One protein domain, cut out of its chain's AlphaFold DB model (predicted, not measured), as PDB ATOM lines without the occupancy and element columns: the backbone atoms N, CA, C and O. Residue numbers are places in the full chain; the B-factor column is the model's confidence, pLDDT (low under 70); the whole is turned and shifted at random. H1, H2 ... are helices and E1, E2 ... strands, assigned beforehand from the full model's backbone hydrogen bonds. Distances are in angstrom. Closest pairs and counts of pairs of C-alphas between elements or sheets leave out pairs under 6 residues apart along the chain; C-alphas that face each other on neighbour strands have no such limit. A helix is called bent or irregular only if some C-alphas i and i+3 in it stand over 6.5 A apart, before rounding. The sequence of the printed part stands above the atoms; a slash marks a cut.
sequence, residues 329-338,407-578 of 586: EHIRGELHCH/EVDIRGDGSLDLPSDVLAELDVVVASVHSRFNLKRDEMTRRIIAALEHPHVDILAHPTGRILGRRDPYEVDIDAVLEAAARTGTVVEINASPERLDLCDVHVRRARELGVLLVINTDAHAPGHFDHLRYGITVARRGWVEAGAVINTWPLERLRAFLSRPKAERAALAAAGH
ATOM      1  N   GLU A 329      21.574  25.422 -25.131       97.19
ATOM      2  CA  GLU A 329      21.368  26.686 -24.436       97.19
ATOM      3  C   GLU A 329      21.479  27.902 -25.361       97.19
ATOM      4  O   GLU A 329      20.881  28.933 -25.077       97.19
ATOM      5  N   HIS A 330      22.186  27.775 -26.489       98.31
ATOM      6  CA  HIS A 330      22.272  28.846 -27.476       98.31
ATOM      7  C   HIS A 330      20.987  28.984 -28.299       98.31
ATOM      8  O   HIS A 330      20.741  30.057 -28.832       98.31
ATOM      9  N   ILE A 331      20.175  27.929 -28.441       98.56
ATOM     10  CA  ILE A 331      18.970  27.961 -29.282       98.56
ATOM     11  C   ILE A 331      17.821  28.629 -28.529       98.56
ATOM     12  O   ILE A 331      17.371  28.133 -27.493       98.56
ATOM     13  N   ARG A 332      17.314  29.724 -29.097       98.62
ATOM     14  CA  ARG A 332      16.265  30.568 -28.511       98.62
ATOM     15  C   ARG A 332      14.900  30.365 -29.143       98.62
ATOM     16  O   ARG A 332      13.906  30.687 -28.509       98.62
ATOM     17  N   GLY A 333      14.805  29.798 -30.341       98.31
ATOM     18  CA  GLY A 333      13.499  29.536 -30.940       98.31
ATOM     19  C   GLY A 333      13.509  28.553 -32.096       98.31
ATOM     20  O   GLY A 333      14.557  28.081 -32.536       98.31
ATOM     21  N   GLU A 334      12.309  28.267 -32.579       98.62
ATOM     22  CA  GLU A 334      12.031  27.347 -33.680       98.62
ATOM     23  C   GLU A 334      11.433  28.133 -34.848       98.62
ATOM     24  O   GLU A 334      10.497  28.912 -34.648       98.62
ATOM     25  N   LEU A 335      11.981  27.948 -36.052       98.81
ATOM     26  CA  LEU A 335      11.568  28.679 -37.251       98.81
ATOM     27  C   LEU A 335      10.924  27.787 -38.317       98.81
ATOM     28  O   LEU A 335      10.599  28.292 -39.389       98.81
ATOM     29  N   HIS A 336      10.717  26.499 -38.029       98.62
ATOM     30  CA  HIS A 336       9.994  25.584 -38.907       98.62
ATOM     31  C   HIS A 336       9.223  24.533 -38.089       98.62
ATOM     32  O   HIS A 336       9.778  23.547 -37.593       98.62
ATOM     33  N   CYS A 337       7.914  24.749 -37.936       96.25
ATOM     34  CA  CYS A 337       7.001  23.793 -37.313       96.25
ATOM     35  C   CYS A 337       5.607  23.828 -37.955       96.25
ATOM     36  O   CYS A 337       5.196  24.825 -38.549       96.25
ATOM     37  N   HIS A 338       4.862  22.741 -37.781       96.19
ATOM     38  CA  HIS A 338       3.577  22.492 -38.425       96.19
ATOM     39  C   HIS A 338       2.472  22.348 -37.382       96.19
ATOM     40  O   HIS A 338       2.686  21.865 -36.265       96.19
ATOM     41  N   GLU A 407       5.747  27.115 -44.988       98.25
ATOM     42  CA  GLU A 407       6.635  26.328 -45.828       98.25
ATOM     43  C   GLU A 407       6.055  26.267 -47.250       98.25
ATOM     44  O   GLU A 407       5.117  25.519 -47.552       98.25
ATOM     45  N   VAL A 408       6.575  27.120 -48.132       98.06
ATOM     46  CA  VAL A 408       6.123  27.238 -49.518       98.06
ATOM     47  C   VAL A 408       6.879  26.278 -50.435       98.06
ATOM     48  O   VAL A 408       8.110  26.257 -50.485       98.06
ATOM     49  N   ASP A 409       6.137  25.496 -51.222       94.94
ATOM     50  CA  ASP A 409       6.750  24.581 -52.183       94.94
ATOM     51  C   ASP A 409       7.398  25.336 -53.356       94.94
ATOM     52  O   ASP A 409       6.831  26.270 -53.939       94.94
ATOM     53  N   ILE A 410       8.588  24.882 -53.742       97.56
ATOM     54  CA  ILE A 410       9.302  25.319 -54.937       97.56
ATOM     55  C   ILE A 410       8.791  24.489 -56.110       97.56
ATOM     56  O   ILE A 410       9.113  23.307 -56.228       97.56
ATOM     57  N   ARG A 411       8.061  25.092 -57.048       94.75
ATOM     58  CA  ARG A 411       7.557  24.419 -58.255       94.75
ATOM     59  C   ARG A 411       8.698  23.923 -59.144       94.75
ATOM     60  O   ARG A 411       9.857  24.297 -59.006       94.75
ATOM     61  N   GLY A 412       8.370  23.054 -60.102       90.75
ATOM     62  CA  GLY A 412       9.355  22.422 -60.990       90.75
ATOM     63  C   GLY A 412      10.178  23.376 -61.865       90.75
ATOM     64  O   GLY A 412      11.204  22.951 -62.385       90.75
ATOM     65  N   ASP A 413       9.732  24.619 -62.044       92.69
ATOM     66  CA  ASP A 413      10.424  25.687 -62.775       92.69
ATOM     67  C   ASP A 413      11.159  26.684 -61.857       92.69
ATOM     68  O   ASP A 413      11.785  27.612 -62.359       92.69
ATOM     69  N   GLY A 414      11.109  26.484 -60.535       96.00
ATOM     70  CA  GLY A 414      11.722  27.355 -59.529       96.00
ATOM     71  C   GLY A 414      10.812  28.465 -58.998       96.00
ATOM     72  O   GLY A 414      11.183  29.136 -58.041       96.00
ATOM     73  N   SER A 415       9.616  28.647 -59.569       97.12
ATOM     74  CA  SER A 415       8.615  29.566 -59.013       97.12
ATOM     75  C   SER A 415       7.999  29.017 -57.721       97.12
ATOM     76  O   SER A 415       8.064  27.817 -57.454       97.12
ATOM     77  N   LEU A 416       7.399  29.884 -56.905       97.69
ATOM     78  CA  LEU A 416       6.817  29.496 -55.620       97.69
ATOM     79  C   LEU A 416       5.332  29.143 -55.744       97.69
ATOM     80  O   LEU A 416       4.617  29.589 -56.646       97.69
ATOM     81  N   ASP A 417       4.860  28.311 -54.822       94.00
ATOM     82  CA  ASP A 417       3.485  27.821 -54.802       94.00
ATOM     83  C   ASP A 417       2.456  28.811 -54.220       94.00
ATOM     84  O   ASP A 417       1.256  28.539 -54.246       94.00
ATOM     85  N   LEU A 418       2.898  30.003 -53.800       96.44
ATOM     86  CA  LEU A 418       2.049  31.110 -53.353       96.44
ATOM     87  C   LEU A 418       2.439  32.443 -54.022       96.44
ATOM     88  O   LEU A 418       3.604  32.632 -54.380       96.44
ATOM     89  N   PRO A 419       1.484  33.380 -54.198       96.50
ATOM     90  CA  PRO A 419       1.754  34.715 -54.731       96.50
ATOM     91  C   PRO A 419       2.702  35.551 -53.857       96.50
ATOM     92  O   PRO A 419       2.663  35.481 -52.632       96.50
ATOM     93  N   SER A 420       3.513  36.401 -54.493       96.62
ATOM     94  CA  SER A 420       4.505  37.242 -53.806       96.62
ATOM     95  C   SER A 420       3.893  38.233 -52.811       96.62
ATOM     96  O   SER A 420       4.521  38.516 -51.798       96.62
ATOM     97  N   ASP A 421       2.699  38.766 -53.086       96.81
ATOM     98  CA  ASP A 421       1.993  39.685 -52.184       96.81
ATOM     99  C   ASP A 421       1.579  38.995 -50.883       96.81
ATOM    100  O   ASP A 421       1.694  39.597 -49.825       96.81
ATOM    101  N   VAL A 422       1.189  37.718 -50.950       97.25
ATOM    102  CA  VAL A 422       0.871  36.904 -49.767       97.25
ATOM    103  C   VAL A 422       2.136  36.629 -48.954       97.25
ATOM    104  O   VAL A 422       2.129  36.764 -47.736       97.25
ATOM    105  N   LEU A 423       3.234  36.262 -49.622       97.94
ATOM    106  CA  LEU A 423       4.511  35.977 -48.956       97.94
ATOM    107  C   LEU A 423       5.093  37.211 -48.249       97.94
ATOM    108  O   LEU A 423       5.754  37.070 -47.227       97.94
ATOM    109  N   ALA A 424       4.825  38.414 -48.763       97.00
ATOM    110  CA  ALA A 424       5.264  39.672 -48.163       97.00
ATOM    111  C   ALA A 424       4.564  40.015 -46.831       97.00
ATOM    112  O   ALA A 424       5.028  40.907 -46.124       97.00
ATOM    113  N   GLU A 425       3.450  39.351 -46.500       96.75
ATOM    114  CA  GLU A 425       2.682  39.572 -45.264       96.75
ATOM    115  C   GLU A 425       3.231  38.774 -44.058       96.75
ATOM    116  O   GLU A 425       2.759  38.961 -42.936       96.75
ATOM    117  N   LEU A 426       4.186  37.862 -44.273       98.31
ATOM    118  CA  LEU A 426       4.649  36.891 -43.274       98.31
ATOM    119  C   LEU A 426       5.921  37.352 -42.549       98.31
ATOM    120  O   LEU A 426       6.755  38.046 -43.128       98.31
ATOM    121  N   ASP A 427       6.091  36.922 -41.293       98.44
ATOM    122  CA  ASP A 427       7.322  37.145 -40.525       98.44
ATOM    123  C   ASP A 427       8.493  36.294 -41.071       98.44
ATOM    124  O   ASP A 427       9.644  36.728 -40.999       98.44
ATOM    125  N   VAL A 428       8.216  35.084 -41.584       98.62
ATOM    126  CA  VAL A 428       9.221  34.167 -42.155       98.62
ATOM    127  C   VAL A 428       8.664  33.299 -43.291       98.62
ATOM    128  O   VAL A 428       7.581  32.725 -43.188       98.62
ATOM    129  N   VAL A 429       9.432  33.143 -44.369       98.75
ATOM    130  CA  VAL A 429       9.114  32.261 -45.501       98.75
ATOM    131  C   VAL A 429      10.181  31.184 -45.645       98.75
ATOM    132  O   VAL A 429      11.333  31.450 -46.007       98.75
ATOM    133  N   VAL A 430       9.762  29.944 -45.424       98.81
ATOM    134  CA  VAL A 430      10.572  28.747 -45.633       98.81
ATOM    135  C   VAL A 430      10.236  28.181 -47.008       98.81
ATOM    136  O   VAL A 430       9.066  28.033 -47.339       98.81
ATOM    137  N   ALA A 431      11.234  27.884 -47.835       98.56
ATOM    138  CA  ALA A 431      11.036  27.297 -49.156       98.56
ATOM    139  C   ALA A 431      11.682  25.917 -49.246       98.56
ATOM    140  O   ALA A 431      12.803  25.716 -48.773       98.56
ATOM    141  N   SER A 432      11.009  24.974 -49.904       96.56
ATOM    142  CA  SER A 432      11.528  23.613 -50.042       96.56
ATOM    143  C   SER A 432      10.965  22.856 -51.246       96.56
ATOM    144  O   SER A 432      10.041  23.291 -51.932       96.56
ATOM    145  N   VAL A 433      11.574  21.710 -51.557       95.38
ATOM    146  CA  VAL A 433      11.181  20.847 -52.679       95.38
ATOM    147  C   VAL A 433      10.437  19.618 -52.156       95.38
ATOM    148  O   VAL A 433      11.059  18.750 -51.544       95.38
ATOM    149  N   HIS A 434       9.157  19.455 -52.514       87.44
ATOM    150  CA  HIS A 434       8.379  18.238 -52.210       87.44
ATOM    151  C   HIS A 434       7.967  17.417 -53.433       87.44
ATOM    152  O   HIS A 434       7.270  16.403 -53.324       87.44
ATOM    153  N   SER A 435       8.393  17.827 -54.626       84.44
ATOM    154  CA  SER A 435       7.952  17.214 -55.877       84.44
ATOM    155  C   SER A 435       9.064  17.134 -56.920       84.44
ATOM    156  O   SER A 435      10.061  17.851 -56.856       84.44
ATOM    157  N   ARG A 436       8.878  16.267 -57.927       85.44
ATOM    158  CA  ARG A 436       9.813  16.079 -59.055       85.44
ATOM    159  C   ARG A 436      11.258  15.791 -58.611       85.44
ATOM    160  O   ARG A 436      12.204  16.358 -59.142       85.44
ATOM    161  N   PHE A 437      11.433  14.874 -57.660       86.81
ATOM    162  CA  PHE A 437      12.749  14.491 -57.120       86.81
ATOM    163  C   PHE A 437      13.709  13.849 -58.139       86.81
ATOM    164  O   PHE A 437      14.872  13.634 -57.837       86.81
ATOM    165  N   ASN A 438      13.232  13.513 -59.338       82.75
ATOM    166  CA  ASN A 438      13.988  12.833 -60.388       82.75
ATOM    167  C   ASN A 438      14.459  13.768 -61.520       82.75
ATOM    168  O   ASN A 438      14.767  13.281 -62.612       82.75
ATOM    169  N   LEU A 439      14.445  15.088 -61.302       84.81
ATOM    170  CA  LEU A 439      15.073  16.044 -62.218       84.81
ATOM    171  C   LEU A 439      16.577  15.772 -62.325       84.81
ATOM    172  O   LEU A 439      17.189  15.209 -61.418       84.81
ATOM    173  N   LYS A 440      17.180  16.176 -63.445       93.44
ATOM    174  CA  LYS A 440      18.640  16.112 -63.593       93.44
ATOM    175  C   LYS A 440      19.309  17.116 -62.652       93.44
ATOM    176  O   LYS A 440      18.732  18.174 -62.400       93.44
ATOM    177  N   ARG A 441      20.553  16.837 -62.247       95.94
ATOM    178  CA  ARG A 441      21.372  17.699 -61.371       95.94
ATOM    179  C   ARG A 441      21.277  19.186 -61.724       95.94
ATOM    180  O   ARG A 441      20.866  19.982 -60.886       95.94
ATOM    181  N   ASP A 442      21.557  19.558 -62.970       97.81
ATOM    182  CA  ASP A 442      21.559  20.967 -63.404       97.81
ATOM    183  C   ASP A 442      20.163  21.609 -63.418       97.81
ATOM    184  O   ASP A 442      20.025  22.827 -63.305       97.81
ATOM    185  N   GLU A 443      19.109  20.816 -63.614       97.94
ATOM    186  CA  GLU A 443      17.720  21.290 -63.584       97.94
ATOM    187  C   GLU A 443      17.258  21.512 -62.143       97.94
ATOM    188  O   GLU A 443      16.696  22.565 -61.847       97.94
ATOM    189  N   MET A 444      17.536  20.562 -61.243       98.25
ATOM    190  CA  MET A 444      17.227  20.695 -59.819       98.25
ATOM    191  C   MET A 444      17.995  21.861 -59.190       98.25
ATOM    192  O   MET A 444      17.414  22.668 -58.471       98.25
ATOM    193  N   THR A 445      19.277  22.001 -59.527       98.69
ATOM    194  CA  THR A 445      20.127  23.095 -59.037       98.69
ATOM    195  C   THR A 445      19.563  24.453 -59.458       98.69
ATOM    196  O   THR A 445      19.337  25.312 -58.612       98.69
ATOM    197  N   ARG A 446      19.229  24.639 -60.747       98.69
ATOM    198  CA  ARG A 446      18.612  25.890 -61.230       98.69
ATOM    199  C   ARG A 446      17.250  26.166 -60.598       98.69
ATOM    200  O   ARG A 446      16.960  27.316 -60.293       98.69
ATOM    201  N   ARG A 447      16.431  25.129 -60.395       98.50
ATOM    202  CA  ARG A 447      15.131  25.237 -59.714       98.50
ATOM    203  C   ARG A 447      15.290  25.795 -58.301       98.50
ATOM    204  O   ARG A 447      14.558  26.708 -57.937       98.50
ATOM    205  N   ILE A 448      16.229  25.256 -57.524       98.75
ATOM    206  CA  ILE A 448      16.470  25.704 -56.147       98.75
ATOM    207  C   ILE A 448      17.049  27.123 -56.145       98.75
ATOM    208  O   ILE A 448      16.520  27.985 -55.452       98.75
ATOM    209  N   ILE A 449      18.059  27.409 -56.974       98.75
ATOM    210  CA  ILE A 449      18.665  28.751 -57.059       98.75
ATOM    211  C   ILE A 449      17.624  29.823 -57.416       98.75
ATOM    212  O   ILE A 449      17.610  30.882 -56.795       98.75
ATOM    213  N   ALA A 450      16.710  29.545 -58.349       98.56
ATOM    214  CA  ALA A 450      15.643  30.482 -58.701       98.56
ATOM    215  C   ALA A 450      14.732  30.825 -57.504       98.56
ATOM    216  O   ALA A 450      14.330  31.977 -57.348       98.56
ATOM    217  N   ALA A 451      14.450  29.859 -56.623       98.38
ATOM    218  CA  ALA A 451      13.709  30.115 -55.389       98.38
ATOM    219  C   ALA A 451      14.523  30.954 -54.388       98.38
ATOM    220  O   ALA A 451      13.989  31.876 -53.774       98.38
ATOM    221  N   LEU A 452      15.830  30.694 -54.265       98.31
ATOM    222  CA  LEU A 452      16.748  31.481 -53.429       98.31
ATOM    223  C   LEU A 452      16.867  32.936 -53.894       98.31
ATOM    224  O   LEU A 452      17.150  33.813 -53.084       98.31
ATOM    225  N   GLU A 453      16.628  33.227 -55.170       97.50
ATOM    226  CA  GLU A 453      16.643  34.592 -55.712       97.50
ATOM    227  C   GLU A 453      15.315  35.339 -55.498       97.50
ATOM    228  O   GLU A 453      15.267  36.564 -55.626       97.50
ATOM    229  N   HIS A 454      14.243  34.645 -55.099       97.94
ATOM    230  CA  HIS A 454      12.956  35.275 -54.809       97.94
ATOM    231  C   HIS A 454      13.062  36.219 -53.595       97.94
ATOM    232  O   HIS A 454      13.565  35.791 -52.553       97.94
ATOM    233  N   PRO A 455      12.570  37.474 -53.656       96.44
ATOM    234  CA  PRO A 455      12.838  38.500 -52.638       96.44
ATOM    235  C   PRO A 455      12.350  38.137 -51.234       96.44
ATOM    236  O   PRO A 455      12.955  38.567 -50.260       96.44
ATOM    237  N   HIS A 456      11.294  37.326 -51.142       97.25
ATOM    238  CA  HIS A 456      10.667  36.961 -49.872       97.25
ATOM    239  C   HIS A 456      11.136  35.630 -49.279       97.25
ATOM    240  O   HIS A 456      10.695  35.310 -48.197       97.25
ATOM    241  N   VAL A 457      11.980  34.832 -49.949       98.50
ATOM    242  CA  VAL A 457      12.421  33.535 -49.384       98.50
ATOM    243  C   VAL A 457      13.522  33.746 -48.352       98.50
ATOM    244  O   VAL A 457      14.615  34.190 -48.710       98.50
ATOM    245  N   ASP A 458      13.272  33.369 -47.103       98.69
ATOM    246  CA  ASP A 458      14.216  33.566 -46.004       98.69
ATOM    247  C   ASP A 458      15.091  32.342 -45.759       98.69
ATOM    248  O   ASP A 458      16.305  32.485 -45.603       98.69
ATOM    249  N   ILE A 459      14.476  31.156 -45.755       98.88
ATOM    250  CA  ILE A 459      15.109  29.888 -45.380       98.88
ATOM    251  C   ILE A 459      14.910  28.859 -46.499       98.88
ATOM    252  O   ILE A 459      13.800  28.695 -47.003       98.88
ATOM    253  N   LEU A 460      15.967  28.131 -46.864       98.88
ATOM    254  CA  LEU A 460      15.880  26.897 -47.648       98.88
ATOM    255  C   LEU A 460      15.809  25.695 -46.694       98.88
ATOM    256  O   LEU A 460      16.815  25.365 -46.061       98.88
ATOM    257  N   ALA A 461      14.648  25.040 -46.613       98.19
ATOM    258  CA  ALA A 461      14.435  23.875 -45.752       98.19
ATOM    259  C   ALA A 461      14.861  22.560 -46.407       98.19
ATOM    260  O   ALA A 461      14.661  22.359 -47.612       98.19
ATOM    261  N   HIS A 462      15.427  21.665 -45.584       96.38
ATOM    262  CA  HIS A 462      15.903  20.316 -45.933       96.38
ATOM    263  C   HIS A 462      16.354  20.178 -47.411       96.38
ATOM    264  O   HIS A 462      15.646  19.579 -48.242       96.38
ATOM    265  N   PRO A 463      17.510  20.790 -47.760       96.94
ATOM    266  CA  PRO A 463      17.898  21.126 -49.133       96.94
ATOM    267  C   PRO A 463      18.141  19.960 -50.086       96.94
ATOM    268  O   PRO A 463      18.278  20.190 -51.286       96.94
ATOM    269  N   THR A 464      18.266  18.727 -49.592       96.56
ATOM    270  CA  THR A 464      18.482  17.556 -50.450       96.56
ATOM    271  C   THR A 464      17.249  16.666 -50.551       96.56
ATOM    272  O   THR A 464      17.251  15.685 -51.300       96.56
ATOM    273  N   GLY A 465      16.215  16.944 -49.749       90.69
ATOM    274  CA  GLY A 465      14.993  16.150 -49.651       90.69
ATOM    275  C   GLY A 465      15.237  14.697 -49.250       90.69
ATOM    276  O   GLY A 465      14.415  13.832 -49.576       90.69
ATOM    277  N   ARG A 466      16.353  14.390 -48.583       91.75
ATOM    278  CA  ARG A 466      16.670  13.012 -48.185       91.75
ATOM    279  C   ARG A 466      15.739  12.537 -47.071       91.75
ATOM    280  O   ARG A 466      15.211  13.334 -46.303       91.75
ATOM    281  N   ILE A 467      15.543  11.224 -46.999       86.50
ATOM    282  CA  ILE A 467      14.915  10.541 -45.866       86.50
ATOM    283  C   ILE A 467      15.798   9.342 -45.524       86.50
ATOM    284  O   ILE A 467      15.861   8.375 -46.289       86.50
ATOM    285  N   LEU A 468      16.497   9.394 -44.397       85.75
ATOM    286  CA  LEU A 468      17.461   8.387 -43.971       85.75
ATOM    287  C   LEU A 468      16.831   6.988 -43.945       85.75
ATOM    288  O   LEU A 468      15.729   6.770 -43.443       85.75
ATOM    289  N   GLY A 469      17.516   6.034 -44.576       79.38
ATOM    290  CA  GLY A 469      17.044   4.655 -44.742       79.38
ATOM    291  C   GLY A 469      15.899   4.461 -45.749       79.38
ATOM    292  O   GLY A 469      15.559   3.318 -46.046       79.38
ATOM    293  N   ARG A 470      15.308   5.526 -46.318       76.25
ATOM    294  CA  ARG A 470      14.139   5.425 -47.219       76.25
ATOM    295  C   ARG A 470      14.337   6.061 -48.594       76.25
ATOM    296  O   ARG A 470      13.987   5.442 -49.598       76.25
ATOM    297  N   ARG A 471      14.861   7.285 -48.655       80.69
ATOM    298  CA  ARG A 471      15.031   8.080 -49.877       80.69
ATOM    299  C   ARG A 471      16.399   8.756 -49.863       80.69
ATOM    300  O   ARG A 471      16.666   9.575 -48.990       80.69
ATOM    301  N   ASP A 472      17.232   8.432 -50.844       82.50
ATOM    302  CA  ASP A 472      18.497   9.144 -51.044       82.50
ATOM    303  C   ASP A 472      18.233  10.611 -51.440       82.50
ATOM    304  O   ASP A 472      17.140  10.919 -51.936       82.50
ATOM    305  N   PRO A 473      19.206  11.517 -51.231       88.12
ATOM    306  CA  PRO A 473      19.188  12.853 -51.818       88.12
ATOM    307  C   PRO A 473      18.790  12.828 -53.297       88.12
ATOM    308  O   PRO A 473      19.215  11.941 -54.041       88.12
ATOM    309  N   TYR A 474      18.004  13.809 -53.746       90.12
ATOM    310  CA  TYR A 474      17.862  14.024 -55.187       90.12
ATOM    311  C   TYR A 474      19.177  14.534 -55.792       90.12
ATOM    312  O   TYR A 474      20.028  15.077 -55.096       90.12
ATOM    313  N   GLU A 475      19.344  14.370 -57.104       91.44
ATOM    314  CA  GLU A 475      20.523  14.867 -57.816       91.44
ATOM    315  C   GLU A 475      20.530  16.402 -57.807       91.44
ATOM    316  O   GLU A 475      19.728  17.034 -58.495       91.44
ATOM    317  N   VAL A 476      21.427  17.008 -57.029       96.62
ATOM    318  CA  VAL A 476      21.574  18.464 -56.882       96.62
ATOM    319  C   VAL A 476      23.039  18.819 -56.644       96.62
ATOM    320  O   VAL A 476      23.779  18.070 -56.006       96.62
ATOM    321  N   ASP A 477      23.468  19.960 -57.176       98.25
ATOM    322  CA  ASP A 477      24.752  20.556 -56.837       98.25
ATOM    323  C   ASP A 477      24.610  21.423 -55.580       98.25
ATOM    324  O   ASP A 477      24.181  22.575 -55.654       98.25
ATOM    325  N   ILE A 478      24.912  20.849 -54.414       98.25
ATOM    326  CA  ILE A 478      24.773  21.570 -53.143       98.25
ATOM    327  C   ILE A 478      25.771  22.721 -53.031       98.25
ATOM    328  O   ILE A 478      25.411  23.751 -52.475       98.25
ATOM    329  N   ASP A 479      26.972  22.601 -53.593       97.94
ATOM    330  CA  ASP A 479      27.963  23.678 -53.530       97.94
ATOM    331  C   ASP A 479      27.442  24.931 -54.249       97.94
ATOM    332  O   ASP A 479      27.378  26.006 -53.657       97.94
ATOM    333  N   ALA A 480      26.911  24.765 -55.465       98.69
ATOM    334  CA  ALA A 480      26.292  25.860 -56.213       98.69
ATOM    335  C   ALA A 480      25.060  26.460 -55.501       98.69
ATOM    336  O   ALA A 480      24.805  27.664 -55.590       98.69
ATOM    337  N   VAL A 481      24.280  25.636 -54.790       98.81
ATOM    338  CA  VAL A 481      23.146  26.109 -53.974       98.81
ATOM    339  C   VAL A 481      23.634  26.930 -52.777       98.81
ATOM    340  O   VAL A 481      23.064  27.986 -52.507       98.81
ATOM    341  N   LEU A 482      24.694  26.501 -52.088       98.75
ATOM    342  CA  LEU A 482      25.275  27.232 -50.957       98.75
ATOM    343  C   LEU A 482      25.926  28.549 -51.401       98.75
ATOM    344  O   LEU A 482      25.737  29.573 -50.748       98.75
ATOM    345  N   GLU A 483      26.616  28.570 -52.542       98.50
ATOM    346  CA  GLU A 483      27.137  29.806 -53.140       98.50
ATOM    347  C   GLU A 483      26.012  30.789 -53.496       98.50
ATOM    348  O   GLU A 483      26.142  32.003 -53.306       98.50
ATOM    349  N   ALA A 484      24.882  30.283 -53.999       98.56
ATOM    350  CA  ALA A 484      23.702  31.105 -54.226       98.56
ATOM    351  C   ALA A 484      23.112  31.628 -52.912       98.56
ATOM    352  O   ALA A 484      22.814  32.816 -52.837       98.56
ATOM    353  N   ALA A 485      23.016  30.792 -51.877       98.56
ATOM    354  CA  ALA A 485      22.525  31.190 -50.561       98.56
ATOM    355  C   ALA A 485      23.384  32.305 -49.940       98.56
ATOM    356  O   ALA A 485      22.842  33.302 -49.461       98.56
ATOM    357  N   ALA A 486      24.715  32.198 -50.043       97.88
ATOM    358  CA  ALA A 486      25.649  33.237 -49.606       97.88
ATOM    359  C   ALA A 486      25.413  34.562 -50.350       97.88
ATOM    360  O   ALA A 486      25.316  35.624 -49.739       97.88
ATOM    361  N   ARG A 487      25.249  34.503 -51.680       97.12
ATOM    362  CA  ARG A 487      24.971  35.680 -52.519       97.12
ATOM    363  C   ARG A 487      23.626  36.340 -52.216       97.12
ATOM    364  O   ARG A 487      23.514  37.558 -52.336       97.12
ATOM    365  N   THR A 488      22.596  35.556 -51.907       97.19
ATOM    366  CA  THR A 488      21.229  36.053 -51.690       97.19
ATOM    367  C   THR A 488      20.935  36.362 -50.225       97.19
ATOM    368  O   THR A 488      19.868  36.893 -49.927       97.19
ATOM    369  N   GLY A 489      21.839  36.024 -49.301       97.44
ATOM    370  CA  GLY A 489      21.578  36.112 -47.865       97.44
ATOM    371  C   GLY A 489      20.434  35.194 -47.420       97.44
ATOM    372  O   GLY A 489      19.767  35.490 -46.427       97.44
ATOM    373  N   THR A 490      20.164  34.128 -48.181       98.50
ATOM    374  CA  THR A 490      19.187  33.099 -47.811       98.50
ATOM    375  C   THR A 490      19.828  32.153 -46.808       98.50
ATOM    376  O   THR A 490      20.950  31.692 -47.000       98.50
ATOM    377  N   VAL A 491      19.105  31.874 -45.732       98.75
ATOM    378  CA  VAL A 491      19.548  31.008 -44.644       98.75
ATOM    379  C   VAL A 491      19.323  29.553 -45.046       98.75
ATOM    380  O   VAL A 491      18.346  29.239 -45.726       98.75
ATOM    381  N   VAL A 492      20.216  28.653 -44.644       98.88
ATOM    382  CA  VAL A 492      20.108  27.224 -44.975       98.88
ATOM    383  C   VAL A 492      19.802  26.407 -43.728       98.88
ATOM    384  O   VAL A 492      20.427  26.574 -42.681       98.88
ATOM    385  N   GLU A 493      18.812  25.525 -43.832       98.88
ATOM    386  CA  GLU A 493      18.352  24.713 -42.714       98.88
ATOM    387  C   GLU A 493      19.241  23.490 -42.445       98.88
ATOM    388  O   GLU A 493      19.638  22.751 -43.350       98.88
ATOM    389  N   ILE A 494      19.475  23.244 -41.157       98.81
ATOM    390  CA  ILE A 494      19.848  21.952 -40.588       98.81
ATOM    391  C   ILE A 494      18.593  21.376 -39.938       98.81
ATOM    392  O   ILE A 494      18.236  21.713 -38.807       98.81
ATOM    393  N   ASN A 495      17.904  20.515 -40.670       98.69
ATOM    394  CA  ASN A 495      16.667  19.910 -40.223       98.69
ATOM    395  C   ASN A 495      16.975  18.777 -39.244       98.69
ATOM    396  O   ASN A 495      17.506  17.732 -39.621       98.69
ATOM    397  N   ALA A 496      16.638  18.994 -37.982       98.50
ATOM    398  CA  ALA A 496      16.910  18.119 -36.857       98.50
ATOM    399  C   ALA A 496      15.979  16.899 -36.792       98.50
ATOM    400  O   ALA A 496      16.161  16.052 -35.917       98.50
ATOM    401  N   SER A 497      15.000  16.771 -37.700       95.75
ATOM    402  CA  SER A 497      14.173  15.571 -37.774       95.75
ATOM    403  C   SER A 497      15.063  14.334 -37.948       95.75
ATOM    404  O   SER A 497      15.879  14.290 -38.877       95.75
ATOM    405  N   PRO A 498      14.907  13.295 -37.106       92.00
ATOM    406  CA  PRO A 498      15.758  12.107 -37.136       92.00
ATOM    407  C   PRO A 498      15.629  11.306 -38.435       92.00
ATOM    408  O   PRO A 498      16.505  10.509 -38.762       92.00
ATOM    409  N   GLU A 499      14.543  11.506 -39.188       88.12
ATOM    410  CA  GLU A 499      14.374  10.905 -40.509       88.12
ATOM    411  C   GLU A 499      15.100  11.692 -41.612       88.12
ATOM    412  O   GLU A 499      15.287  11.149 -42.696       88.12
ATOM    413  N   ARG A 500      15.510  12.944 -41.373       93.50
ATOM    414  CA  ARG A 500      16.108  13.834 -42.383       93.50
ATOM    415  C   ARG A 500      17.588  14.102 -42.122       93.50
ATOM    416  O   ARG A 500      18.421  13.742 -42.958       93.50
ATOM    417  N   LEU A 501      17.897  14.751 -40.995       97.31
ATOM    418  CA  LEU A 501      19.215  15.323 -40.685       97.31
ATOM    419  C   LEU A 501      19.781  16.134 -41.860       97.31
ATOM    420  O   LEU A 501      20.920  15.943 -42.258       97.31
ATOM    421  N   ASP A 502      18.949  16.950 -42.499       97.81
ATOM    422  CA  ASP A 502      19.237  17.597 -43.784       97.81
ATOM    423  C   ASP A 502      19.268  19.113 -43.587       97.81
ATOM    424  O   ASP A 502      18.236  19.706 -43.308       97.81
ATOM    425  N   LEU A 503      20.396  19.801 -43.682       97.44
ATOM    426  CA  LEU A 503      21.629  19.434 -44.375       97.44
ATOM    427  C   LEU A 503      22.589  18.498 -43.603       97.44
ATOM    428  O   LEU A 503      22.674  18.566 -42.383       97.44
ATOM    429  N   CYS A 504      23.346  17.641 -44.308       96.31
ATOM    430  CA  CYS A 504      24.374  16.798 -43.674       96.31
ATOM    431  C   CYS A 504      25.609  17.600 -43.227       96.31
ATOM    432  O   CYS A 504      25.923  18.648 -43.789       96.31
ATOM    433  N   ASP A 505      26.354  17.058 -42.267       96.38
ATOM    434  CA  ASP A 505      27.538  17.664 -41.640       96.38
ATOM    435  C   ASP A 505      28.596  18.194 -42.626       96.38
ATOM    436  O   ASP A 505      29.074  19.315 -42.461       96.38
ATOM    437  N   VAL A 506      28.925  17.440 -43.679       94.81
ATOM    438  CA  VAL A 506      29.900  17.857 -44.707       94.81
ATOM    439  C   VAL A 506      29.448  19.132 -45.416       94.81
ATOM    440  O   VAL A 506      30.234  20.057 -45.619       94.81
ATOM    441  N   HIS A 507      28.173  19.205 -45.788       98.38
ATOM    442  CA  HIS A 507      27.637  20.384 -46.457       98.38
ATOM    443  C   HIS A 507      27.372  21.532 -45.470       98.38
ATOM    444  O   HIS A 507      27.505  22.690 -45.848       98.38
ATOM    445  N   VAL A 508      27.069  21.239 -44.202       98.62
ATOM    446  CA  VAL A 508      27.011  22.250 -43.134       98.62
ATOM    447  C   VAL A 508      28.381  22.895 -42.924       98.62
ATOM    448  O   VAL A 508      28.481  24.120 -42.865       98.62
ATOM    449  N   ARG A 509      29.454  22.094 -42.889       97.31
ATOM    450  CA  ARG A 509      30.830  22.601 -42.832       97.31
ATOM    451  C   ARG A 509      31.129  23.508 -44.022       97.31
ATOM    452  O   ARG A 509      31.663  24.600 -43.842       97.31
ATOM    453  N   ARG A 510      30.723  23.090 -45.222       97.50
ATOM    454  CA  ARG A 510      30.879  23.897 -46.434       97.50
ATOM    455  C   ARG A 510      30.085  25.208 -46.381       97.50
ATOM    456  O   ARG A 510      30.601  26.245 -46.782       97.50
ATOM    457  N   ALA A 511      28.862  25.184 -45.853       98.00
ATOM    458  CA  ALA A 511      28.039  26.377 -45.666       98.00
ATOM    459  C   ALA A 511      28.730  27.390 -44.737       98.00
ATOM    460  O   ALA A 511      28.828  28.567 -45.082       98.00
ATOM    461  N   ARG A 512      29.309  26.916 -43.621       95.56
ATOM    462  CA  ARG A 512      30.131  27.737 -42.715       95.56
ATOM    463  C   ARG A 512      31.328  28.362 -43.437       95.56
ATOM    464  O   ARG A 512      31.585  29.547 -43.279       95.56
ATOM    465  N   GLU A 513      32.065  27.587 -44.230       95.00
ATOM    466  CA  GLU A 513      33.230  28.085 -44.986       95.00
ATOM    467  C   GLU A 513      32.865  29.171 -46.010       95.00
ATOM    468  O   GLU A 513      33.685  30.035 -46.309       95.00
ATOM    469  N   LEU A 514      31.637  29.138 -46.531       96.62
ATOM    470  CA  LEU A 514      31.090  30.143 -47.443       96.62
ATOM    471  C   LEU A 514      30.450  31.345 -46.723       96.62
ATOM    472  O   LEU A 514      29.972  32.258 -47.394       96.62
ATOM    473  N   GLY A 515      30.413  31.356 -45.385       95.75
ATOM    474  CA  GLY A 515      29.749  32.401 -44.597       95.75
ATOM    475  C   GLY A 515      28.220  32.383 -44.713       95.75
ATOM    476  O   GLY A 515      27.566  33.402 -44.492       95.75
ATOM    477  N   VAL A 516      27.631  31.247 -45.097       98.00
ATOM    478  CA  VAL A 516      26.175  31.079 -45.163       98.00
ATOM    479  C   VAL A 516      25.625  30.994 -43.743       98.00
ATOM    480  O   VAL A 516      26.048  30.149 -42.955       98.00
ATOM    481  N   LEU A 517      24.647  31.843 -43.430       98.44
ATOM    482  CA  LEU A 517      23.903  31.743 -42.177       98.44
ATOM    483  C   LEU A 517      23.041  30.477 -42.166       98.44
ATOM    484  O   LEU A 517      22.424  30.107 -43.167       98.44
ATOM    485  N   LEU A 518      22.973  29.842 -41.004       98.88
ATOM    486  CA  LEU A 518      22.285  28.576 -40.789       98.88
ATOM    487  C   LEU A 518      21.089  28.749 -39.849       98.88
ATOM    488  O   LEU A 518      20.990  29.722 -39.100       98.88
ATOM    489  N   VAL A 519      20.183  27.780 -39.859       98.88
ATOM    490  CA  VAL A 519      19.102  27.647 -38.873       98.88
ATOM    491  C   VAL A 519      18.953  26.178 -38.494       98.88
ATOM    492  O   VAL A 519      19.027  25.319 -39.367       98.88
ATOM    493  N   ILE A 520      18.770  25.872 -37.208       98.88
ATOM    494  CA  ILE A 520      18.553  24.493 -36.748       98.88
ATOM    495  C   ILE A 520      17.094  24.339 -36.344       98.88
ATOM    496  O   ILE A 520      16.708  24.811 -35.278       98.88
ATOM    497  N   ASN A 521      16.306  23.662 -37.170       98.69
ATOM    498  CA  ASN A 521      14.871  23.506 -36.957       98.69
ATOM    499  C   ASN A 521      14.484  22.040 -36.815       98.69
ATOM    500  O   ASN A 521      15.114  21.170 -37.410       98.69
ATOM    501  N   THR A 522      13.426  21.745 -36.067       97.25
ATOM    502  CA  THR A 522      12.978  20.364 -35.829       97.25
ATOM    503  C   THR A 522      11.986  19.829 -36.848       97.25
ATOM    504  O   THR A 522      11.813  18.607 -36.892       97.25
ATOM    505  N   ASP A 523      11.365  20.701 -37.654       96.81
ATOM    506  CA  ASP A 523      10.297  20.307 -38.585       96.81
ATOM    507  C   ASP A 523       9.172  19.586 -37.805       96.81
ATOM    508  O   ASP A 523       8.716  18.466 -38.079       96.81
ATOM    509  N   ALA A 524       8.811  20.195 -36.669       94.19
ATOM    510  CA  ALA A 524       7.947  19.575 -35.680       94.19
ATOM    511  C   ALA A 524       6.496  19.525 -36.164       94.19
ATOM    512  O   ALA A 524       5.850  20.550 -36.334       94.19
ATOM    513  N   HIS A 525       5.963  18.311 -36.286       92.94
ATOM    514  CA  HIS A 525       4.555  18.027 -36.591       92.94
ATOM    515  C   HIS A 525       3.755  17.592 -35.349       92.94
ATOM    516  O   HIS A 525       2.574  17.253 -35.433       92.94
ATOM    517  N   ALA A 526       4.413  17.517 -34.195       91.56
ATOM    518  CA  ALA A 526       3.816  17.193 -32.908       91.56
ATOM    519  C   ALA A 526       4.680  17.779 -31.777       91.56
ATOM    520  O   ALA A 526       5.896  17.868 -31.948       91.56
ATOM    521  N   PRO A 527       4.092  18.080 -30.605       93.19
ATOM    522  CA  PRO A 527       4.795  18.639 -29.448       93.19
ATOM    523  C   PRO A 527       6.116  17.946 -29.082       93.19
ATOM    524  O   PRO A 527       7.126  18.607 -28.874       93.19
ATOM    525  N   GLY A 528       6.135  16.609 -29.061       93.06
ATOM    526  CA  GLY A 528       7.333  15.837 -28.701       93.06
ATOM    527  C   GLY A 528       8.467  15.896 -29.731       93.06
ATOM    528  O   GLY A 528       9.567  15.434 -29.452       93.06
ATOM    529  N   HIS A 529       8.236  16.449 -30.926       96.00
ATOM    530  CA  HIS A 529       9.284  16.559 -31.942       96.00
ATOM    531  C   HIS A 529      10.295  17.670 -31.625       96.00
ATOM    532  O   HIS A 529      11.393  17.635 -32.172       96.00
ATOM    533  N   PHE A 530       9.994  18.607 -30.715       97.69
ATOM    534  CA  PHE A 530      10.976  19.611 -30.288       97.69
ATOM    535  C   PHE A 530      12.215  18.987 -29.628       97.69
ATOM    536  O   PHE A 530      13.314  19.530 -29.739       97.69
ATOM    537  N   ASP A 531      12.081  17.795 -29.039       95.88
ATOM    538  CA  ASP A 531      13.210  17.050 -28.476       95.88
ATOM    539  C   ASP A 531      14.233  16.646 -29.550       95.88
ATOM    540  O   ASP A 531      15.403  16.401 -29.239       95.88
ATOM    541  N   HIS A 532      13.830  16.586 -30.825       97.44
ATOM    542  CA  HIS A 532      14.716  16.247 -31.937       97.44
ATOM    543  C   HIS A 532      15.815  17.289 -32.171       97.44
ATOM    544  O   HIS A 532      16.815  16.952 -32.803       97.44
ATOM    545  N   LEU A 533      15.698  18.505 -31.617       98.25
ATOM    546  CA  LEU A 533      16.695  19.577 -31.745       98.25
ATOM    547  C   LEU A 533      18.125  19.093 -31.450       98.25
ATOM    548  O   LEU A 533      19.072  19.516 -32.116       98.25
ATOM    549  N   ARG A 534      18.280  18.157 -30.504       97.69
ATOM    550  CA  ARG A 534      19.574  17.544 -30.168       97.69
ATOM    551  C   ARG A 534      20.304  16.976 -31.389       97.69
ATOM    552  O   ARG A 534      21.513  17.134 -31.485       97.69
ATOM    553  N   TYR A 535      19.593  16.378 -32.348       98.44
ATOM    554  CA  TYR A 535      20.224  15.801 -33.533       98.44
ATOM    555  C   TYR A 535      20.720  16.880 -34.497       98.44
ATOM    556  O   TYR A 535      21.806  16.751 -35.056       98.44
ATOM    557  N   GLY A 536      19.961  17.967 -34.658       98.56
ATOM    558  CA  GLY A 536      20.385  19.120 -35.451       98.56
ATOM    559  C   GLY A 536      21.614  19.802 -34.852       98.56
ATOM    560  O   GLY A 536      22.552  20.116 -35.580       98.56
ATOM    561  N   ILE A 537      21.663  19.940 -33.520       98.62
ATOM    562  CA  ILE A 537      22.851  20.421 -32.799       98.62
ATOM    563  C   ILE A 537      24.039  19.489 -33.046       98.62
ATOM    564  O   ILE A 537      25.113  19.970 -33.388       98.62
ATOM    565  N   THR A 538      23.862  18.172 -32.941       98.56
ATOM    566  CA  THR A 538      24.923  17.200 -33.241       98.56
ATOM    567  C   THR A 538      25.470  17.371 -34.660       98.56
ATOM    568  O   THR A 538      26.683  17.452 -34.844       98.56
ATOM    569  N   VAL A 539      24.601  17.504 -35.668       98.62
ATOM    570  CA  VAL A 539      25.019  17.748 -37.060       98.62
ATOM    571  C   VAL A 539      25.750  19.088 -37.203       98.62
ATOM    572  O   VAL A 539      26.800  19.148 -37.843       98.62
ATOM    573  N   ALA A 540      25.252  20.150 -36.567       98.75
ATOM    574  CA  ALA A 540      25.893  21.462 -36.572       98.75
ATOM    575  C   ALA A 540      27.289  21.421 -35.929       98.75
ATOM    576  O   ALA A 540      28.248  21.959 -36.481       98.75
ATOM    577  N   ARG A 541      27.437  20.708 -34.808       98.69
ATOM    578  CA  ARG A 541      28.719  20.497 -34.122       98.69
ATOM    579  C   ARG A 541      29.713  19.743 -35.003       98.69
ATOM    580  O   ARG A 541      30.850  20.185 -35.131       98.69
ATOM    581  N   ARG A 542      29.275  18.683 -35.694       98.56
ATOM    582  CA  ARG A 542      30.084  17.970 -36.707       98.56
ATOM    583  C   ARG A 542      30.478  18.861 -37.887       98.56
ATOM    584  O   ARG A 542      31.557  18.698 -38.445       98.56
ATOM    585  N   GLY A 543      29.635  19.832 -38.236       98.06
ATOM    586  CA  GLY A 543      29.924  20.894 -39.203       98.06
ATOM    587  C   GLY A 543      30.769  22.055 -38.656       98.06
ATOM    588  O   GLY A 543      30.997  23.026 -39.379       98.06
ATOM    589  N   TRP A 544      31.243  21.964 -37.404       98.25
ATOM    590  CA  TRP A 544      32.025  22.981 -36.681       98.25
ATOM    591  C   TRP A 544      31.304  24.326 -36.531       98.25
ATOM    592  O   TRP A 544      31.920  25.395 -36.564       98.25
ATOM    593  N   VAL A 545      29.982  24.289 -36.427       98.38
ATOM    594  CA  VAL A 545      29.160  25.491 -36.354       98.38
ATOM    595  C   VAL A 545      29.233  26.092 -34.954       98.38
ATOM    596  O   VAL A 545      29.040  25.407 -33.946       98.38
ATOM    597  N   GLU A 546      29.482  27.395 -34.917       97.62
ATOM    598  CA  GLU A 546      29.476  28.230 -33.718       97.62
ATOM    599  C   GLU A 546      28.139  28.979 -33.638       97.62
ATOM    600  O   GLU A 546      27.483  29.199 -34.661       97.62
ATOM    601  N   ALA A 547      27.719  29.382 -32.436       97.38
ATOM    602  CA  ALA A 547      26.396  29.978 -32.218       97.38
ATOM    603  C   ALA A 547      26.121  31.200 -33.119       97.38
ATOM    604  O   ALA A 547      25.031  31.327 -33.671       97.38
ATOM    605  N   GLY A 548      27.131  32.048 -33.350       94.69
ATOM    606  CA  GLY A 548      27.000  33.266 -34.160       94.69
ATOM    607  C   GLY A 548      26.572  33.037 -35.616       94.69
ATOM    608  O   GLY A 548      25.970  33.928 -36.212       94.69
ATOM    609  N   ALA A 549      26.813  31.844 -36.170       96.31
ATOM    610  CA  ALA A 549      26.421  31.486 -37.534       96.31
ATOM    611  C   ALA A 549      24.967  30.988 -37.649       96.31
ATOM    612  O   ALA A 549      24.497  30.732 -38.758       96.31
ATOM    613  N   VAL A 550      24.250  30.831 -36.529       98.62
ATOM    614  CA  VAL A 550      22.918  30.216 -36.479       98.62
ATOM    615  C   VAL A 550      21.870  31.241 -36.045       98.62
ATOM    616  O   VAL A 550      21.892  31.719 -34.913       98.62
ATOM    617  N   ILE A 551      20.918  31.566 -36.923       98.38
ATOM    618  CA  ILE A 551      19.992  32.696 -36.718       98.38
ATOM    619  C   ILE A 551      19.010  32.481 -35.567       98.38
ATOM    620  O   ILE A 551      18.560  33.445 -34.955       98.38
ATOM    621  N   ASN A 552      18.675  31.228 -35.245       97.81
ATOM    622  CA  ASN A 552      17.777  30.924 -34.135       97.81
ATOM    623  C   ASN A 552      18.486  30.854 -32.773       97.81
ATOM    624  O   ASN A 552      17.889  30.410 -31.793       97.81
ATOM    625  N   THR A 553      19.727  31.349 -32.705       98.56
ATOM    626  CA  THR A 553      20.395  31.730 -31.452       98.56
ATOM    627  C   THR A 553      20.207  33.199 -31.082       98.56
ATOM    628  O   THR A 553      20.574  33.626 -29.989       98.56
ATOM    629  N   TRP A 554      19.653  34.002 -31.989       98.12
ATOM    630  CA  TRP A 554      19.548  35.441 -31.806       98.12
ATOM    631  C   TRP A 554      18.326  35.828 -30.964       98.12
ATOM    632  O   TRP A 554      17.318  35.128 -30.990       98.12
ATOM    633  N   PRO A 555      18.373  36.965 -30.246       97.75
ATOM    634  CA  PRO A 555      17.166  37.570 -29.688       97.75
ATOM    635  C   PRO A 555      16.120  37.838 -30.765       97.75
ATOM    636  O   PRO A 555      16.471  38.146 -31.912       97.75
ATOM    637  N   LEU A 556      14.840  37.798 -30.385       97.31
ATOM    638  CA  LEU A 556      13.737  38.019 -31.313       97.31
ATOM    639  C   LEU A 556      13.863  39.341 -32.086       97.31
ATOM    640  O   LEU A 556      13.582  39.387 -33.285       97.31
ATOM    641  N   GLU A 557      14.300  40.419 -31.431       97.12
ATOM    642  CA  GLU A 557      14.469  41.729 -32.063       97.12
ATOM    643  C   GLU A 557      15.520  41.685 -33.176       97.12
ATOM    644  O   GLU A 557      15.280  42.193 -34.274       97.12
ATOM    645  N   ARG A 558      16.662  41.031 -32.923       97.25
ATOM    646  CA  ARG A 558      17.731  40.853 -33.916       97.25
ATOM    647  C   ARG A 558      17.255  39.981 -35.075       97.25
ATOM    648  O   ARG A 558      17.494  40.334 -36.229       97.25
ATOM    649  N   LEU A 559      16.551  38.887 -34.783       97.81
ATOM    650  CA  LEU A 559      15.985  38.004 -35.802       97.81
ATOM    651  C   LEU A 559      15.007  38.757 -36.717       97.81
ATOM    652  O   LEU A 559      15.170  38.740 -37.936       97.81
ATOM    653  N   ARG A 560      14.032  39.479 -36.154       97.00
ATOM    654  CA  ARG A 560      13.066  40.276 -36.932       97.00
ATOM    655  C   ARG A 560      13.740  41.387 -37.734       97.00
ATOM    656  O   ARG A 560      13.388  41.625 -38.890       97.00
ATOM    657  N   ALA A 561      14.733  42.059 -37.152       96.81
ATOM    658  CA  ALA A 561      15.509  43.080 -37.850       96.81
ATOM    659  C   ALA A 561      16.326  42.504 -39.016       96.81
ATOM    660  O   ALA A 561      16.596  43.220 -39.974       96.81
ATOM    661  N   PHE A 562      16.730  41.233 -38.956       97.00
ATOM    662  CA  PHE A 562      17.374  40.541 -40.069       97.00
ATOM    663  C   PHE A 562      16.358  40.123 -41.143       97.00
ATOM    664  O   PHE A 562      16.544  40.452 -42.314       97.00
ATOM    665  N   LEU A 563      15.259  39.466 -40.752       96.44
ATOM    666  CA  LEU A 563      14.221  38.978 -41.672       96.44
ATOM    667  C   LEU A 563      13.467  40.115 -42.385       96.44
ATOM    668  O   LEU A 563      12.987  39.944 -43.496       96.44
ATOM    669  N   SER A 564      13.426  41.324 -41.831       95.12
ATOM    670  CA  SER A 564      12.818  42.479 -42.516       95.12
ATOM    671  C   SER A 564      13.721  43.144 -43.566       95.12
ATOM    672  O   SER A 564      13.242  43.962 -44.353       95.12
ATOM    673  N   ARG A 565      15.022  42.819 -43.611       94.69
ATOM    674  CA  ARG A 565      15.964  43.449 -44.552       94.69
ATOM    675  C   ARG A 565      15.868  42.861 -45.958       94.69
ATOM    676  O   ARG A 565      15.669  41.652 -46.097       94.69
ATOM    677  N   PRO A 566      16.133  43.665 -47.003       94.06
ATOM    678  CA  PRO A 566      16.364  43.155 -48.346       94.06
ATOM    679  C   PRO A 566      17.513  42.140 -48.387       94.06
ATOM    680  O   PRO A 566      18.522  42.279 -47.694       94.06
ATOM    681  N   LYS A 567      17.408  41.161 -49.287       93.12
ATOM    682  CA  LYS A 567      18.398  40.089 -49.476       93.12
ATOM    683  C   LYS A 567      19.847  40.562 -49.621       93.12
ATOM    684  O   LYS A 567      20.739  40.011 -48.984       93.12
ATOM    685  N   ALA A 568      20.077  41.626 -50.390       89.88
ATOM    686  CA  ALA A 568      21.415  42.190 -50.577       89.88
ATOM    687  C   ALA A 568      22.048  42.678 -49.259       89.88
ATOM    688  O   ALA A 568      23.247  42.510 -49.050       89.88
ATOM    689  N   GLU A 569      21.248  43.245 -48.352       93.81
ATOM    690  CA  GLU A 569      21.730  43.685 -47.041       93.81
ATOM    691  C   GLU A 569      22.000  42.497 -46.116       93.81
ATOM    692  O   GLU A 569      22.993  42.501 -45.392       93.81
ATOM    693  N   ARG A 570      21.163  41.454 -46.165       93.56
ATOM    694  CA  ARG A 570      21.396  40.214 -45.406       93.56
ATOM    695  C   ARG A 570      22.694  39.529 -45.825       93.56
ATOM    696  O   ARG A 570      23.468  39.134 -44.959       93.56
ATOM    697  N   ALA A 571      22.952  39.440 -47.132       90.94
ATOM    698  CA  ALA A 571      24.193  38.888 -47.673       90.94
ATOM    699  C   ALA A 571      25.422  39.674 -47.185       90.94
ATOM    700  O   ALA A 571      26.412  39.084 -46.759       90.94
ATOM    701  N   ALA A 572      25.339  41.009 -47.178       89.44
ATOM    702  CA  ALA A 572      26.414  41.863 -46.676       89.44
ATOM    703  C   ALA A 572      26.676  41.667 -45.171       89.44
ATOM    704  O   ALA A 572      27.831  41.620 -44.757       89.44
ATOM    705  N   LEU A 573      25.625  41.511 -44.357       87.44
ATOM    706  CA  LEU A 573      25.760  41.220 -42.923       87.44
ATOM    707  C   LEU A 573      26.392  39.852 -42.665       87.44
ATOM    708  O   LEU A 573      27.279  39.746 -41.824       87.44
ATOM    709  N   ALA A 574      25.946  38.821 -43.388       84.75
ATOM    710  CA  ALA A 574      26.493  37.474 -43.269       84.75
ATOM    711  C   ALA A 574      27.995  37.460 -43.600       84.75
ATOM    712  O   ALA A 574      28.788  36.909 -42.842       84.75
ATOM    713  N   ALA A 575      28.394  38.164 -44.665       81.88
ATOM    714  CA  ALA A 575      29.795  38.301 -45.058       81.88
ATOM    715  C   ALA A 575      30.646  39.096 -44.047       81.88
ATOM    716  O   ALA A 575      31.840  38.836 -43.921       81.88
ATOM    717  N   ALA A 576      30.056  40.058 -43.331       75.50
ATOM    718  CA  ALA A 576      30.755  40.850 -42.315       75.50
ATOM    719  C   ALA A 576      30.900  40.116 -40.963       75.50
ATOM    720  O   ALA A 576      31.825  40.388 -40.200       75.50
ATOM    721  N   GLY A 577      29.989  39.190 -40.656       61.94
ATOM    722  CA  GLY A 577      29.797  38.590 -39.333       61.94
ATOM    723  C   GLY A 577      30.586  37.312 -39.030       61.94
ATOM    724  O   GLY A 577      30.107  36.503 -38.240       61.94
ATOM    725  N   HIS A 578      31.751  37.081 -39.639       52.06
ATOM    726  CA  HIS A 578      32.686  36.014 -39.222       52.06
ATOM    727  C   HIS A 578      34.040  36.548 -38.717       52.06
ATOM    728  O   HIS A 578      34.853  35.762 -38.242       52.06
TER     729      HIS A 578
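This is residues 329 to 338 and 407 to 578 of the 586 residues of the protein "DNA polymerase beta" of Firmicutes bacterium (UniProt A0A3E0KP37). Short strands stand round a small, irregular barrel, only loosely closed: E2, E3, residues 459 to 460, E4 and E5 follow one another round it, and E1 fills part of the gap between E5 and E3. H2, H3, H4 and H5 wrap round one side of the outside, while H6 and H7 lie at the end where E3 and E4 begin. The printed part has 182 residues, in the order E1 E2 H1 E3 H2 H3 E4 H4 E5 H5 H6 H7, mixed helices and strands; E2 pairs with E3 and E4 with E5, both parallel. It is compact and rounded, with a radius of gyration of the C-alphas of 14.9 A and spans of 40 by 37 by 32 A.

E1, residues 333 to 337, pairs with no named strand; its closest C-alpha to E5, residues 518 to 521, is His 336, 5.6 A from Asn 521. E2, residues 407 to 409, H1, residues 420 to 423, and E3, residues 428 to 432, form a strand-helix-strand unit, two parallel neighbour strands with a helix between, its crossover right-handed; N 408 and O 430 are 2.8 A apart, within hydrogen-bond range. H2, residues 441 to 452, touches the hub H3, residues 478 to 488, at a shallow tilt of 21 degrees, the same way, closest at the C-alphas of Ile 449 and Val 481, 6.0 A. Residues 459 to 460 pair in parallel with 430 to 431 of E3 and with 491 to 492 of E4, residues 491 to 495. E4, H4, residues 505 to 513, and E5 form a second such unit, also right-handed; N 494 and O 519 are 2.8 A apart. H3 and H4 touch at 35.3 degrees, only just steep, with the C-alphas of Leu 482 and Ala 511 closest at 6.0 A. H5, residues 527 to 542, touches H4 with residues 539 to 542 alone; the C-alphas of Asp 505 and Val 539 are closest, 5.2 A. H6, residues 556 to 563, is close to but not clearly touching H7, residues 567 to 576, with the C-alphas of Phe 562 and Arg 570 closest at 6.7 A. H7 touches H3 about perpendicular, 77 degrees, closest at the C-alphas of Thr 488 and Lys 567, 5.4 A. Every O i to N i+4 pair is within hydrogen-bond range in H2, H3, H4, H6 and H7, but 6 of 12 in H5; H1 is too short for one.

E1 begins at C-alpha 333, (13.499, 29.536, -30.940). E3 is 13.4 A long, H2 16.6 A, H3 15.0 A and H7 14.3 A. H5 is 26.3 A long and irregular, but only just: C-alphas 531 and 534 are 6.6 A apart. H7 ends at C-alpha 576, (30.755, 40.850, -42.315).

The C-alphas farthest apart are those of Lys 440 and Glu 557, 40.8 A. Residues 339 to 406 are not printed, and C-alphas 338 and 407 stand 8.9 A apart across the cut. The links H2 to H3 and H5 to H6 are long. Mean pLDDT of the printed part is 95.2; residues 577 to 578 are under 70.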